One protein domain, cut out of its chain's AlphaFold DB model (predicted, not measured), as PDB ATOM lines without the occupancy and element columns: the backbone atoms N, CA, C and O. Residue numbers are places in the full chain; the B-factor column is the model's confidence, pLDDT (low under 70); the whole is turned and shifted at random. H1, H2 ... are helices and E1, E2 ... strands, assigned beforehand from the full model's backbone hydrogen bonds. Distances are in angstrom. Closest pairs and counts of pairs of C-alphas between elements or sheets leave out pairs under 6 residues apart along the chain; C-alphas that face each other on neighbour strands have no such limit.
ATOM      1  N   ILE A  47     170.329 174.429 110.084       91.81
ATOM      2  CA  ILE A  47     170.530 174.927 111.436       91.81
ATOM      3  C   ILE A  47     171.014 173.786 112.325       91.81
ATOM      4  O   ILE A  47     170.780 172.609 112.040       91.81
ATOM      5  N   GLU A  48     171.654 174.143 113.428       94.44
ATOM      6  CA  GLU A  48     171.896 173.217 114.526       94.44
ATOM      7  C   GLU A  48     170.784 173.387 115.561       94.44
ATOM      8  O   GLU A  48     170.422 174.512 115.909       94.44
ATOM      9  N   ALA A  49     170.235 172.286 116.062       95.31
ATOM     10  CA  ALA A  49     169.213 172.311 117.102       95.31
ATOM     11  C   ALA A  49     169.471 171.233 118.155       95.31
ATOM     12  O   ALA A  49     170.158 170.255 117.876       95.31
ATOM     13  N   PHE A  50     168.941 171.418 119.363       94.50
ATOM     14  CA  PHE A  50     169.033 170.433 120.444       94.50
ATOM     15  C   PHE A  50     167.994 170.700 121.544       94.50
ATOM     16  O   PHE A  50     167.488 171.817 121.701       94.50
ATOM     17  N   VAL A  51     167.695 169.671 122.339       95.06
ATOM     18  CA  VAL A  51     166.894 169.797 123.567       95.06
ATOM     19  C   VAL A  51     167.819 170.252 124.708       95.06
ATOM     20  O   VAL A  51     168.747 169.508 125.036       95.06
ATOM     21  N   PRO A  52     167.633 171.434 125.327       94.06
ATOM     22  CA  PRO A  52     168.445 171.829 126.478       94.06
ATOM     23  C   PRO A  52     168.182 170.954 127.706       94.06
ATOM     24  O   PRO A  52     167.049 170.545 127.967       94.06
ATOM     25  N   ASP A  53     169.210 170.751 128.532       94.31
ATOM     26  CA  ASP A  53     169.025 170.303 129.912       94.31
ATOM     27  C   ASP A  53     168.998 171.493 130.871       94.31
ATOM     28  O   ASP A  53     170.038 171.943 131.343       94.31
ATOM     29  N   LEU A  54     167.808 171.982 131.214       93.12
ATOM     30  CA  LEU A  54     167.661 173.103 132.153       93.12
ATOM     31  C   LEU A  54     168.028 172.743 133.606       93.12
ATOM     32  O   LEU A  54     168.025 173.617 134.471       93.12
ATOM     33  N   THR A  55     168.362 171.475 133.878       92.75
ATOM     34  CA  THR A  55     168.890 171.018 135.175       92.75
ATOM     35  C   THR A  55     170.419 171.005 135.240       92.75
ATOM     36  O   THR A  55     170.979 170.729 136.303       92.75
ATOM     37  N   ALA A  56     171.091 171.314 134.122       93.06
ATOM     38  CA  ALA A  56     172.540 171.456 134.055       93.06
ATOM     39  C   ALA A  56     173.044 172.589 134.963       93.06
ATOM     40  O   ALA A  56     172.281 173.423 135.461       93.06
ATOM     41  N   SER A  57     174.356 172.618 135.193       94.19
ATOM     42  CA  SER A  57     174.954 173.680 135.998       94.19
ATOM     43  C   SER A  57     174.789 175.053 135.332       94.19
ATOM     44  O   SER A  57     174.710 175.178 134.111       94.19
ATOM     45  N   GLU A  58     174.758 176.112 136.144       94.44
ATOM     46  CA  GLU A  58     174.669 177.493 135.650       94.44
ATOM     47  C   GLU A  58     175.813 177.831 134.682       94.44
ATOM     48  O   GLU A  58     175.563 178.429 133.637       94.44
ATOM     49  N   ASP A  59     177.031 177.366 134.968       94.81
ATOM     50  CA  ASP A  59     178.190 177.538 134.087       94.81
ATOM     51  C   ASP A  59     177.998 176.849 132.726       94.81
ATOM     52  O   ASP A  59     178.384 177.405 131.697       94.81
ATOM     53  N   GLU A  60     177.380 175.664 132.691       93.06
ATOM     54  CA  GLU A  60     177.070 174.973 131.433       93.06
ATOM     55  C   GLU A  60     176.029 175.750 130.626       93.06
ATOM     56  O   GLU A  60     176.254 176.031 129.450       93.06
ATOM     57  N   LEU A  61     174.926 176.162 131.255       93.62
ATOM     58  CA  LEU A  61     173.844 176.901 130.592       93.62
ATOM     59  C   LEU A  61     174.334 178.245 130.030       93.62
ATOM     60  O   LEU A  61     174.047 178.578 128.876       93.62
ATOM     61  N   ILE A  62     175.155 178.970 130.793       92.88
ATOM     62  CA  ILE A  62     175.831 180.190 130.329       92.88
ATOM     63  C   ILE A  62     176.829 179.869 129.207       92.88
ATOM     64  O   ILE A  62     176.907 180.606 128.224       92.88
ATOM     65  N   GLY A  63     177.565 178.758 129.300       90.75
ATOM     66  CA  GLY A  63     178.493 178.295 128.262       90.75
ATOM     67  C   GLY A  63     177.820 178.012 126.913       90.75
ATOM     68  O   GLY A  63     178.433 178.204 125.857       90.75
ATOM     69  N   TYR A  64     176.539 177.635 126.927       87.81
ATOM     70  CA  TYR A  64     175.708 177.512 125.726       87.81
ATOM     71  C   TYR A  64     175.170 178.847 125.200       87.81
ATOM     72  O   TYR A  64     174.628 178.876 124.095       87.81
ATOM     73  N   GLY A  65     175.380 179.946 125.927       91.12
ATOM     74  CA  GLY A  65     174.951 181.294 125.565       91.12
ATOM     75  C   GLY A  65     173.569 181.672 126.092       91.12
ATOM     76  O   GLY A  65     172.955 182.572 125.524       91.12
ATOM     77  N   LEU A  66     173.062 180.984 127.122       94.31
ATOM     78  CA  LEU A  66     171.792 181.324 127.763       94.31
ATOM     79  C   LEU A  66     171.972 182.396 128.839       94.31
ATOM     80  O   LEU A  66     173.001 182.472 129.508       94.31
ATOM     81  N   GLU A  67     170.928 183.193 129.033       94.31
ATOM     82  CA  GLU A  67     170.877 184.268 130.017       94.31
ATOM     83  C   GLU A  67     169.906 183.906 131.141       94.31
ATOM     84  O   GLU A  67     168.785 183.458 130.894       94.31
ATOM     85  N   LYS A  68     170.346 184.101 132.386       95.00
ATOM     86  CA  LYS A  68     169.550 183.835 133.583       95.00
ATOM     87  C   LYS A  68     168.882 185.115 134.064       95.00
ATOM     88  O   LYS A  68     169.552 186.119 134.295       95.00
ATOM     89  N   GLU A  69     167.581 185.051 134.302       92.31
ATOM     90  CA  GLU A  69     166.793 186.130 134.895       92.31
ATOM     91  C   GLU A  69     166.068 185.606 136.136       92.31
ATOM     92  O   GLU A  69     165.560 184.489 136.139       92.31
ATOM     93  N   VAL A  70     166.030 186.387 137.217       90.69
ATOM     94  CA  VAL A  70     165.235 186.025 138.399       90.69
ATOM     95  C   VAL A  70     163.855 186.646 138.245       90.69
ATOM     96  O   VAL A  70     163.726 187.869 138.195       90.69
ATOM     97  N   GLY A  71     162.837 185.795 138.159       83.69
ATOM     98  CA  GLY A  71     161.446 186.196 138.029       83.69
ATOM     99  C   GLY A  71     160.915 186.886 139.284       83.69
ATOM    100  O   GLY A  71     161.535 186.913 140.348       83.69
ATOM    101  N   THR A  72     159.711 187.446 139.175       86.25
ATOM    102  CA  THR A  72     159.010 188.069 140.312       86.25
ATOM    103  C   THR A  72     158.565 187.055 141.370       86.25
ATOM    104  O   THR A  72     158.300 187.436 142.510       86.25
ATOM    105  N   ASP A  73     158.512 185.778 141.001       86.81
ATOM    106  CA  ASP A  73     158.327 184.608 141.863       86.81
ATOM    107  C   ASP A  73     159.598 184.215 142.639       86.81
ATOM    108  O   ASP A  73     159.532 183.400 143.559       86.81
ATOM    109  N   GLY A  74     160.743 184.824 142.315       86.75
ATOM    110  CA  GLY A  74     162.048 184.478 142.873       86.75
ATOM    111  C   GLY A  74     162.687 183.245 142.231       86.75
ATOM    112  O   GLY A  74     163.758 182.833 142.682       86.75
ATOM    113  N   GLU A  75     162.071 182.667 141.197       89.25
ATOM    114  CA  GLU A  75     162.619 181.534 140.455       89.25
ATOM    115  C   GLU A  75     163.539 182.012 139.328       89.25
ATOM    116  O   GLU A  75     163.395 183.111 138.789       89.25
ATOM    117  N   ALA A  76     164.539 181.197 138.996       89.75
ATOM    118  CA  ALA A  76     165.440 181.487 137.893       89.75
ATOM    119  C   ALA A  76     164.832 180.999 136.576       89.75
ATOM    120  O   ALA A  76     164.586 179.806 136.410       89.75
ATOM    121  N   HIS A  77     164.666 181.916 135.633       94.38
ATOM    122  CA  HIS A  77     164.197 181.658 134.280       94.38
ATOM    123  C   HIS A  77     165.366 181.788 133.305       94.38
ATOM    124  O   HIS A  77     166.164 182.723 133.389       94.38
ATOM    125  N   TRP A  78     165.482 180.830 132.390       95.81
ATOM    126  CA  TRP A  78     166.529 180.814 131.373       95.81
ATOM    127  C   TRP A  78     165.994 181.326 130.049       95.81
ATOM    128  O   TRP A  78     164.910 180.941 129.619       95.81
ATOM    129  N   HIS A  79     166.771 182.164 129.381       95.56
ATOM    130  CA  HIS A  79     166.372 182.806 128.142       95.56
ATOM    131  C   HIS A  79     167.475 182.741 127.091       95.56
ATOM    132  O   HIS A  79     168.658 182.619 127.405       95.56
ATOM    133  N   VAL A  80     167.079 182.864 125.826       94.81
ATOM    134  CA  VAL A  80     168.014 183.164 124.737       94.81
ATOM    135  C   VAL A  80     168.293 184.676 124.688       94.81
ATOM    136  O   VAL A  80     167.395 185.461 125.007       94.81
ATOM    137  N   PRO A  81     169.480 185.110 124.227       89.94
ATOM    138  CA  PRO A  81     169.860 186.529 124.166       89.94
ATOM    139  C   PRO A  81     168.978 187.365 123.219       89.94
ATOM    140  O   PRO A  81     168.809 188.571 123.393       89.94
ATOM    141  N   ASN A  82     168.356 186.742 122.215       87.69
ATOM    142  CA  ASN A  82     167.500 187.404 121.226       87.69
ATOM    143  C   ASN A  82     166.075 187.696 121.748       87.69
ATOM    144  O   ASN A  82     165.081 187.351 121.104       87.69
ATOM    145  N   ARG A  83     165.958 188.350 122.912       88.25
ATOM    146  CA  ARG A  83     164.682 188.581 123.623       88.25
ATOM    147  C   ARG A  83     163.633 189.360 122.831       88.25
ATOM    148  O   ARG A  83     162.445 189.186 123.080       88.25
ATOM    149  N   GLU A  84     164.047 190.201 121.886       88.31
ATOM    150  CA  GLU A  84     163.123 190.959 121.032       88.31
ATOM    151  C   GLU A  84     162.274 190.040 120.128       88.31
ATOM    152  O   GLU A  84     161.111 190.338 119.865       88.31
ATOM    153  N   TRP A  85     162.833 188.896 119.715       85.50
ATOM    154  CA  TRP A  85     162.169 187.890 118.876       85.50
ATOM    155  C   TRP A  85     161.650 186.705 119.694       85.50
ATOM    156  O   TRP A  85     160.647 186.094 119.332       85.50
ATOM    157  N   PHE A  86     162.312 186.406 120.812       91.50
ATOM    158  CA  PHE A  86     162.021 185.273 121.689       91.50
ATOM    159  C   PHE A  86     161.835 185.756 123.138       91.50
ATOM    160  O   PHE A  86     162.709 185.563 123.985       91.50
ATOM    161  N   PRO A  87     160.707 186.420 123.451       89.19
ATOM    162  CA  PRO A  87     160.519 187.071 124.747       89.19
ATOM    163  C   PRO A  87     160.301 186.090 125.907       89.19
ATOM    164  O   PRO A  87     160.478 186.478 127.062       89.19
ATOM    165  N   GLY A  88     159.902 184.847 125.623       92.06
ATOM    166  CA  GLY A  88     159.599 183.830 126.631       92.06
ATOM    167  C   GLY A  88     160.837 183.210 127.284       92.06
ATOM    168  O   GLY A  88     161.952 183.315 126.771       92.06
ATOM    169  N   ALA A  89     160.627 182.563 128.430       94.62
ATOM    170  CA  ALA A  89     161.606 181.675 129.051       94.62
ATOM    171  C   ALA A  89     161.616 180.311 128.356       94.62
ATOM    172  O   ALA A  89     160.599 179.872 127.811       94.62
ATOM    173  N   LEU A  90     162.761 179.641 128.410       95.19
ATOM    174  CA  LEU A  90     162.898 178.245 128.036       95.19
ATOM    175  C   LEU A  90     162.172 177.357 129.048       95.19
ATOM    176  O   LEU A  90     162.150 177.615 130.251       95.19
ATOM    177  N   THR A  91     161.617 176.274 128.532       94.69
ATOM    178  CA  THR A  91     160.926 175.216 129.273       94.69
ATOM    179  C   THR A  91     161.488 173.858 128.865       94.69
ATOM    180  O   THR A  91     162.156 173.742 127.838       94.69
ATOM    181  N   ASP A  92     161.133 172.793 129.585       91.44
ATOM    182  CA  ASP A  92     161.475 171.418 129.179       91.44
ATOM    183  C   ASP A  92     160.874 171.015 127.818       91.44
ATOM    184  O   ASP A  92     161.322 170.065 127.182       91.44
ATOM    185  N   SER A  93     159.861 171.750 127.348       93.50
ATOM    186  CA  SER A  93     159.252 171.581 126.028       93.50
ATOM    187  C   SER A  93     159.885 172.455 124.942       93.50
ATOM    188  O   SER A  93     159.341 172.532 123.841       93.50
ATOM    189  N   SER A  94     161.002 173.123 125.230       96.19
ATOM    190  CA  SER A  94     161.714 173.972 124.275       96.19
ATOM    191  C   SER A  94     162.758 173.192 123.473       96.19
ATOM    192  O   SER A  94     163.378 172.255 123.970       96.19
ATOM    193  N   ILE A  95     162.979 173.622 122.232       96.69
ATOM    194  CA  ILE A  95     164.126 173.261 121.395       96.69
ATOM    195  C   ILE A  95     164.940 174.517 121.157       96.69
ATOM    196  O   ILE A  95     164.400 175.509 120.665       96.69
ATOM    197  N   LEU A  96     166.227 174.465 121.488       95.62
ATOM    198  CA  LEU A  96     167.161 175.531 121.156       95.62
ATOM    199  C   LEU A  96     167.635 175.376 119.720       95.62
ATOM    200  O   LEU A  96     167.945 174.275 119.270       95.62
ATOM    201  N   ILE A  97     167.695 176.504 119.023       95.00
ATOM    202  CA  ILE A  97     168.150 176.615 117.644       95.00
ATOM    203  C   ILE A  97     169.358 177.544 117.622       95.00
ATOM    204  O   ILE A  97     169.280 178.686 118.075       95.00
ATOM    205  N   ASN A  98     170.459 177.055 117.066       93.06
ATOM    206  CA  ASN A  98     171.681 177.800 116.842       93.06
ATOM    207  C   ASN A  98     171.768 178.220 115.366       93.06
ATOM    208  O   ASN A  98     171.976 177.391 114.479       93.06
ATOM    209  N   TYR A  99     171.626 179.523 115.117       88.44
ATOM    210  CA  TYR A  99     171.799 180.148 113.801       88.44
ATOM    211  C   TYR A  99     173.259 180.554 113.530       88.44
ATOM    212  O   TYR A  99     173.564 181.137 112.490       88.44
ATOM    213  N   GLY A 100     174.173 180.239 114.452       89.38
ATOM    214  CA  GLY A 100     175.598 180.506 114.339       89.38
ATOM    215  C   GLY A 100     176.043 181.648 115.245       89.38
ATOM    216  O   GLY A 100     175.735 181.695 116.436       89.38
ATOM    217  N   THR A 101     176.842 182.559 114.696       87.88
ATOM    218  CA  THR A 101     177.466 183.646 115.458       87.88
ATOM    219  C   THR A 101     177.111 184.989 114.842       87.88
ATOM    220  O   THR A 101     177.219 185.182 113.630       87.88
ATOM    221  N   ARG A 102     176.700 185.936 115.684       84.31
ATOM    222  CA  ARG A 102     176.396 187.313 115.294       84.31
ATOM    223  C   ARG A 102     177.684 188.085 114.996       84.31
ATOM    224  O   ARG A 102     178.793 187.664 115.326       84.31
ATOM    225  N   LYS A 103     177.542 189.273 114.401       83.50
ATOM    226  CA  LYS A 103     178.679 190.152 114.056       83.50
ATOM    227  C   LYS A 103     179.507 190.599 115.267       83.50
ATOM    228  O   LYS A 103     180.674 190.928 115.101       83.50
ATOM    229  N   ASP A 104     178.906 190.635 116.452       82.75
ATOM    230  CA  ASP A 104     179.564 190.999 117.710       82.75
ATOM    231  C   ASP A 104     180.243 189.808 118.416       82.75
ATOM    232  O   ASP A 104     180.831 189.984 119.480       82.75
ATOM    233  N   GLY A 105     180.195 188.607 117.824       82.06
ATOM    234  CA  GLY A 105     180.787 187.389 118.378       82.06
ATOM    235  C   GLY A 105     179.882 186.616 119.342       82.06
ATOM    236  O   GLY A 105     180.270 185.535 119.780       82.06
ATOM    237  N   SER A 106     178.686 187.122 119.661       82.75
ATOM    238  CA  SER A 106     177.694 186.390 120.458       82.75
ATOM    239  C   SER A 106     177.019 185.276 119.645       82.75
ATOM    240  O   SER A 106     176.988 185.317 118.411       82.75
ATOM    241  N   ARG A 107     176.479 184.253 120.321       85.06
ATOM    242  CA  ARG A 107     175.706 183.193 119.655       85.06
ATOM    243  C   ARG A 107     174.356 183.734 119.194       85.06
ATOM    244  O   ARG A 107     173.668 184.417 119.947       85.06
ATOM    245  N   ASP A 108     173.974 183.397 117.969       90.75
ATOM    246  CA  ASP A 108     172.658 183.724 117.435       90.75
ATOM    247  C   ASP A 108     171.688 182.586 117.763       90.75
ATOM    248  O   ASP A 108     171.635 181.574 117.064       90.75
ATOM    249  N   LEU A 109     170.980 182.716 118.885       93.88
ATOM    250  CA  LEU A 109     170.110 181.666 119.409       93.88
ATOM    251  C   LEU A 109     168.637 182.042 119.283       93.88
ATOM    252  O   LEU A 109     168.231 183.169 119.571       93.88
ATOM    253  N   GLY A 110     167.821 181.062 118.921       94.50
ATOM    254  CA  GLY A 110     166.373 181.113 119.066       94.50
ATOM    255  C   GLY A 110     165.855 179.858 119.746       94.50
ATOM    256  O   GLY A 110     166.613 178.934 120.037       94.50
ATOM    257  N   PHE A 111     164.550 179.812 119.984       95.19
ATOM    258  CA  PHE A 111     163.900 178.588 120.429       95.19
ATOM    259  C   PHE A 111     162.473 178.488 119.900       95.19
ATOM    260  O   PHE A 111     161.862 179.486 119.523       95.19
ATOM    261  N   CYS A 112     161.947 177.272 119.874       93.69
ATOM    262  CA  CYS A 112     160.536 176.998 119.619       93.69
ATOM    263  C   CYS A 112     160.077 175.833 120.499       93.69
ATOM    264  O   CYS A 112     160.890 175.224 121.200       93.69
ATOM    265  N   SER A 113     158.781 175.525 120.498       94.25
ATOM    266  CA  SER A 113     158.296 174.334 121.198       94.25
ATOM    267  C   SER A 113     158.692 173.059 120.444       94.25
ATOM    268  O   SER A 113     158.845 173.064 119.225       94.25
ATOM    269  N   GLN A 114     158.808 171.935 121.151       94.25
ATOM    270  CA  GLN A 114     159.025 170.624 120.531       94.25
ATOM    271  C   GLN A 114     157.925 170.272 119.515       94.25
ATOM    272  O   GLN A 114     158.208 169.692 118.469       94.25
ATOM    273  N   GLU A 115     156.675 170.647 119.796       91.38
ATOM    274  CA  GLU A 115     155.555 170.454 118.869       91.38
ATOM    275  C   GLU A 115     155.773 171.241 117.573       91.38
ATOM    276  O   GLU A 115     155.714 170.665 116.487       91.38
ATOM    277  N   GLU A 116     156.080 172.537 117.672       89.62
ATOM    278  CA  GLU A 116     156.373 173.376 116.509       89.62
ATOM    279  C   GLU A 116     157.573 172.827 115.731       89.62
ATOM    280  O   GLU A 116     157.503 172.678 114.510       89.62
ATOM    281  N   PHE A 117     158.636 172.444 116.442       92.06
ATOM    282  CA  PHE A 117     159.837 171.895 115.829       92.06
ATOM    283  C   PHE A 117     159.527 170.640 115.004       92.06
ATOM    284  O   PHE A 117     159.902 170.564 113.836       92.06
ATOM    285  N   SER A 118     158.770 169.699 115.575       91.69
ATOM    286  CA  SER A 118     158.437 168.422 114.930       91.69
ATOM    287  C   SER A 118     157.593 168.545 113.661       91.69
ATOM    288  O   SER A 118     157.597 167.647 112.825       91.69
ATOM    289  N   ASN A 119     156.871 169.655 113.502       85.12
ATOM    290  CA  ASN A 119     156.014 169.892 112.344       85.12
ATOM    291  C   ASN A 119     156.711 170.683 111.234       85.12
ATOM    292  O   ASN A 119     156.219 170.726 110.107       85.12
ATOM    293  N   ILE A 120     157.817 171.357 111.554       87.12
ATOM    294  CA  ILE A 120     158.439 172.336 110.662       87.12
ATOM    295  C   ILE A 120     159.857 171.923 110.277       87.12
ATOM    296  O   ILE A 120     160.304 172.297 109.199       87.12
ATOM    297  N   TYR A 121     160.575 171.164 111.103       90.31
ATOM    298  CA  TYR A 121     161.973 170.833 110.849       90.31
ATOM    299  C   TYR A 121     162.158 169.375 110.433       90.31
ATOM    300  O   TYR A 121     161.726 168.450 111.124       90.31
ATOM    301  N   ALA A 122     162.838 169.183 109.304       91.00
ATOM    302  CA  ALA A 122     163.262 167.878 108.815       91.00
ATOM    303  C   ALA A 122     164.775 167.694 108.952       91.00
ATOM    304  O   ALA A 122     165.527 168.664 109.070       91.00
ATOM    305  N   ASP A 123     165.207 166.439 108.909       91.62
ATOM    306  CA  ASP A 123     166.614 166.056 108.824       91.62
ATOM    307  C   ASP A 123     167.277 166.716 107.604       91.62
ATOM    308  O   ASP A 123     166.831 166.534 106.467       91.62
ATOM    309  N   SER A 124     168.327 167.513 107.835       90.44
ATOM    310  CA  SER A 124     168.974 168.272 106.760       90.44
ATOM    311  C   SER A 124     169.577 167.391 105.671       90.44
ATOM    312  O   SER A 124     169.531 167.771 104.500       90.44
ATOM    313  N   ASP A 125     170.161 166.252 106.036       88.88
ATOM    314  CA  ASP A 125     170.885 165.410 105.089       88.88
ATOM    315  C   ASP A 125     169.889 164.673 104.186       88.88
ATOM    316  O   ASP A 125     170.010 164.737 102.961       88.88
ATOM    317  N   LYS A 126     168.816 164.113 104.758       86.50
ATOM    318  CA  LYS A 126     167.711 163.521 103.977       86.50
ATOM    319  C   LYS A 126     167.003 164.555 103.108       86.50
ATOM    320  O   LYS A 126     166.670 164.272 101.955       86.50
ATOM    321  N   TYR A 127     166.812 165.767 103.625       84.88
ATOM    322  CA  TYR A 127     166.170 166.841 102.873       84.88
ATOM    323  C   TYR A 127     166.980 167.236 101.631       84.88
ATOM    324  O   TYR A 127     166.405 167.447 100.563       84.88
ATOM    325  N   ASN A 128     168.313 167.256 101.729       81.38
ATOM    326  CA  ASN A 128     169.199 167.490 100.582       81.38
ATOM    327  C   ASN A 128     169.117 166.381  99.519       81.38
ATOM    328  O   ASN A 128     169.375 166.635  98.344       81.38
ATOM    329  N   GLU A 129     168.722 165.169  99.909       82.94
ATOM    330  CA  GLU A 129     168.451 164.045  99.004       82.94
ATOM    331  C   GLU A 129     167.017 164.066  98.436       82.94
ATOM    332  O   GLU A 129     166.628 163.173  97.681       82.94
ATOM    333  N   GLY A 130     166.218 165.084  98.773       74.88
ATOM    334  CA  GLY A 130     164.824 165.207  98.348       74.88
ATOM    335  C   GLY A 130     163.852 164.359  99.171       74.88
ATOM    336  O   GLY A 130     162.747 164.077  98.710       74.88
ATOM    337  N   VAL A 131     164.235 163.937 100.377       82.94
ATOM    338  CA  VAL A 131     163.375 163.185 101.298       82.94
ATOM    339  C   VAL A 131     163.031 164.057 102.502       82.94
ATOM    340  O   VAL A 131     163.903 164.469 103.260       82.94
ATOM    341  N   VAL A 132     161.739 164.314 102.710       85.06
ATOM    342  CA  VAL A 132     161.264 165.037 103.897       85.06
ATOM    343  C   VAL A 132     161.034 164.037 105.026       85.06
ATOM    344  O   VAL A 132     160.080 163.263 104.982       85.06
ATOM    345  N   ASP A 133     161.910 164.054 106.029       89.06
ATOM    346  CA  ASP A 133     161.779 163.246 107.243       89.06
ATOM    347  C   ASP A 133     161.796 164.154 108.472       89.06
ATOM    348  O   ASP A 133     162.839 164.690 108.854       89.06
ATOM    349  N   TYR A 134     160.612 164.386 109.037       91.19
ATOM    350  CA  TYR A 134     160.438 165.289 110.168       91.19
ATOM    351  C   TYR A 134     161.095 164.733 111.428       91.19
ATOM    352  O   TYR A 134     160.923 163.565 111.786       91.19
ATOM    353  N   ILE A 135     161.819 165.598 112.126       92.25
ATOM    354  CA  ILE A 135     162.540 165.223 113.337       92.25
ATOM    355  C   ILE A 135     161.548 165.122 114.491       92.25
ATOM    356  O   ILE A 135     160.692 165.984 114.665       92.25
ATOM    357  N   LYS A 136     161.681 164.087 115.321       93.12
ATOM    358  CA  LYS A 136     160.859 163.902 116.518       93.12
ATOM    359  C   LYS A 136     161.663 164.253 117.768       93.12
ATOM    360  O   LYS A 136     162.467 163.435 118.208       93.12
ATOM    361  N   PRO A 137     161.424 165.414 118.399       89.69
ATOM    362  CA  PRO A 137     162.189 165.841 119.567       89.69
ATOM    363  C   PRO A 137     162.185 164.874 120.747       89.69
ATOM    364  O   PRO A 137     163.166 164.791 121.471       89.69
ATOM    365  N   ALA A 138     161.098 164.121 120.924       88.00
ATOM    366  CA  ALA A 138     160.980 163.127 121.989       88.00
ATOM    367  C   ALA A 138     161.955 161.942 121.841       88.00
ATOM    368  O   ALA A 138     162.117 161.176 122.787       88.00
ATOM    369  N   GLU A 139     162.556 161.764 120.661       89.69
ATOM    370  CA  GLU A 139     163.548 160.723 120.376       89.69
ATOM    371  C   GLU A 139     164.996 161.241 120.521       89.69
ATOM    372  O   GLU A 139     165.920 160.444 120.404       89.69
ATOM    373  N   LEU A 140     165.196 162.542 120.786       89.44
ATOM    374  CA  LEU A 140     166.517 163.168 120.923       89.44
ATOM    375  C   LEU A 140     167.030 163.099 122.361       89.44
ATOM    376  O   LEU A 140     166.279 163.324 123.316       89.44
ATOM    377  N   GLU A 141     168.332 162.870 122.524       90.69
ATOM    378  CA  GLU A 141     168.978 163.045 123.821       90.69
ATOM    379  C   GLU A 141     169.163 164.541 124.142       90.69
ATOM    380  O   GLU A 141     169.333 165.394 123.265       90.69
ATOM    381  N   LYS A 142     169.131 164.896 125.433       90.44
ATOM    382  CA  LYS A 142     169.439 166.268 125.859       90.44
ATOM    383  C   LYS A 142     170.866 166.627 125.435       90.44
ATOM    384  O   LYS A 142     171.778 165.822 125.593       90.44
ATOM    385  N   TRP A 143     171.042 167.844 124.925       89.75
ATOM    386  CA  TRP A 143     172.282 168.363 124.333       89.75
ATOM    387  C   TRP A 143     172.787 167.647 123.075       89.75
ATOM    388  O   TRP A 143     173.833 168.032 122.550       89.75
ATOM    389  N   GLU A 144     172.059 166.662 122.549       92.62
ATOM    390  CA  GLU A 144     172.377 166.078 121.250       92.62
ATOM    391  C   GLU A 144     172.148 167.121 120.153       92.62
ATOM    392  O   GLU A 144     171.021 167.556 119.910       92.62
ATOM    393  N   ILE A 145     173.237 167.539 119.503       91.75
ATOM    394  CA  ILE A 145     173.176 168.487 118.391       91.75
ATOM    395  C   ILE A 145     172.775 167.736 117.129       91.75
ATOM    396  O   ILE A 145     173.503 166.871 116.640       91.75
ATOM    397  N   ILE A 146     171.649 168.145 116.563       93.81
ATOM    398  CA  ILE A 146     171.139 167.661 115.285       93.81
ATOM    399  C   ILE A 146     171.218 168.746 114.220       93.81
ATOM    400  O   ILE A 146     171.152 169.941 114.510       93.81
ATOM    401  N   ASN A 147     171.318 168.312 112.964       93.81
ATOM    402  CA  ASN A 147     171.228 169.194 111.810       93.81
ATOM    403  C   ASN A 147     169.810 169.156 111.267       93.81
ATOM    404  O   ASN A 147     169.329 168.113 110.819       93.81
ATOM    405  N   ALA A 148     169.152 170.302 111.324       92.81
ATOM    406  CA  ALA A 148     167.766 170.437 110.945       92.81
ATOM    407  C   ALA A 148     167.609 171.482 109.848       92.81
ATOM    408  O   ALA A 148     168.326 172.477 109.788       92.81
ATOM    409  N   THR A 149     166.640 171.267 108.975       90.00
ATOM    410  CA  THR A 149     166.268 172.208 107.929       90.00
ATOM    411  C   THR A 149     164.828 172.617 108.146       90.00
ATOM    412  O   THR A 149     163.950 171.765 108.279       90.00
ATOM    413  N   LYS A 150     164.569 173.927 108.161       87.12
ATOM    414  CA  LYS A 150     163.198 174.434 108.187       87.12
ATOM    415  C   LYS A 150     162.508 174.085 106.864       87.12
ATOM    416  O   LYS A 150     162.941 174.537 105.808       87.12
ATOM    417  N   CYS A 151     161.427 173.324 106.934       83.75
ATOM    418  CA  CYS A 151     160.561 172.951 105.823       83.75
ATOM    419  C   CYS A 151     159.300 173.818 105.852       83.75
ATOM    420  O   CYS A 151     158.252 173.409 106.349       83.75
TER     421      CYS A 151
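This is residues 47 to 151 of the 264 residues of an uncharacterized protein of Candidatus Saccharibacteria bacterium 32-50-10 (UniProt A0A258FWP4). A strongly twisted sheet of five antiparallel strands, with the long hairpin of E4 and E5 reaching out at its tip, makes the main body; a small separate hairpin of E2 and E3, with the short helix H1 close by, makes one end of the longest axis, and H3 with the loop after it makes the other. H2 sits beside the large sheet, between E5 and E6. The printed part has 105 residues, with three named helices and seven named strands in the order E1, H1, E2, E3, E4, E5, H2, E6, H3, E7; the class is mixed, helices and strands. The large sheet has the order E5, E4, E1, E7, E6. The whole is compact, with a radius of gyration of the C-alphas of 14.2 A and spans of 47 by 32 by 23 A.

E1, residues 47 to 50, begins at C-alpha 47 at (170.530, 174.927, 111.436). H1 is residues 58 to 63, E2 residues 67 to 70 and E3 residues 76 to 79. E4, residues 94 to 101, is 20.5 A long, and E5, residues 107 to 113, is 19.6 A long. H2, residues 114 to 120, begins at C-alpha 114 at (159.025, 170.624, 120.531) and is 10.0 A long. E6 is residues 121 to 123 and H3 residues 124 to 128. E7, residues 146 to 150, is 12.6 A long and ends at C-alpha 150 at (163.198, 174.434, 108.187).

In the large sheet the edge strands are E5 and E6. E4 and E5 form a hairpin, with N 97 and O 110 2.8 A apart. E4 and E1 are antiparallel, with N 98 and O 48 2.8 A apart. E1 and E7 are antiparallel, with N 47 and O 148 2.8 A apart. E7 pairs in a staggered way, with E1 over residues 146 to 148 and with E6 over residues 148 to 150, where N 149 and O 122 are 2.8 A apart. H2 is on this sheet at a height of 6.1 A, only just over none of its strands, with 2 of its C-alphas falling on E5; its closest C-alpha pair with E4 is Ser 94 and Gln 114, 5.7 A. H3 is on the sheet at a height of 8.5 A, only just over E7, with 3 C-alphas falling on it; the closest C-alphas are those of Ser 124 and Ala 148, 4.9 A. E2 and E3 form a hairpin, with N 77 and O 69 2.8 A apart; E3 and E4 are apart. H1 is not on the large sheet; its closest C-alpha pair with E2 is Ile 62 and Lys 68, 8.0 A. Every O i to N i+4 pair is within hydrogen-bond range in H1, H2 and H3.

The two C-alphas farthest apart are those of Gly 74 and Glu 129, 48.8 A. The long links are E3 to E4, 14 residues, and H3 to E7, 17 residues. The printed part has no cut, and no printed residue has a pLDDT under 70.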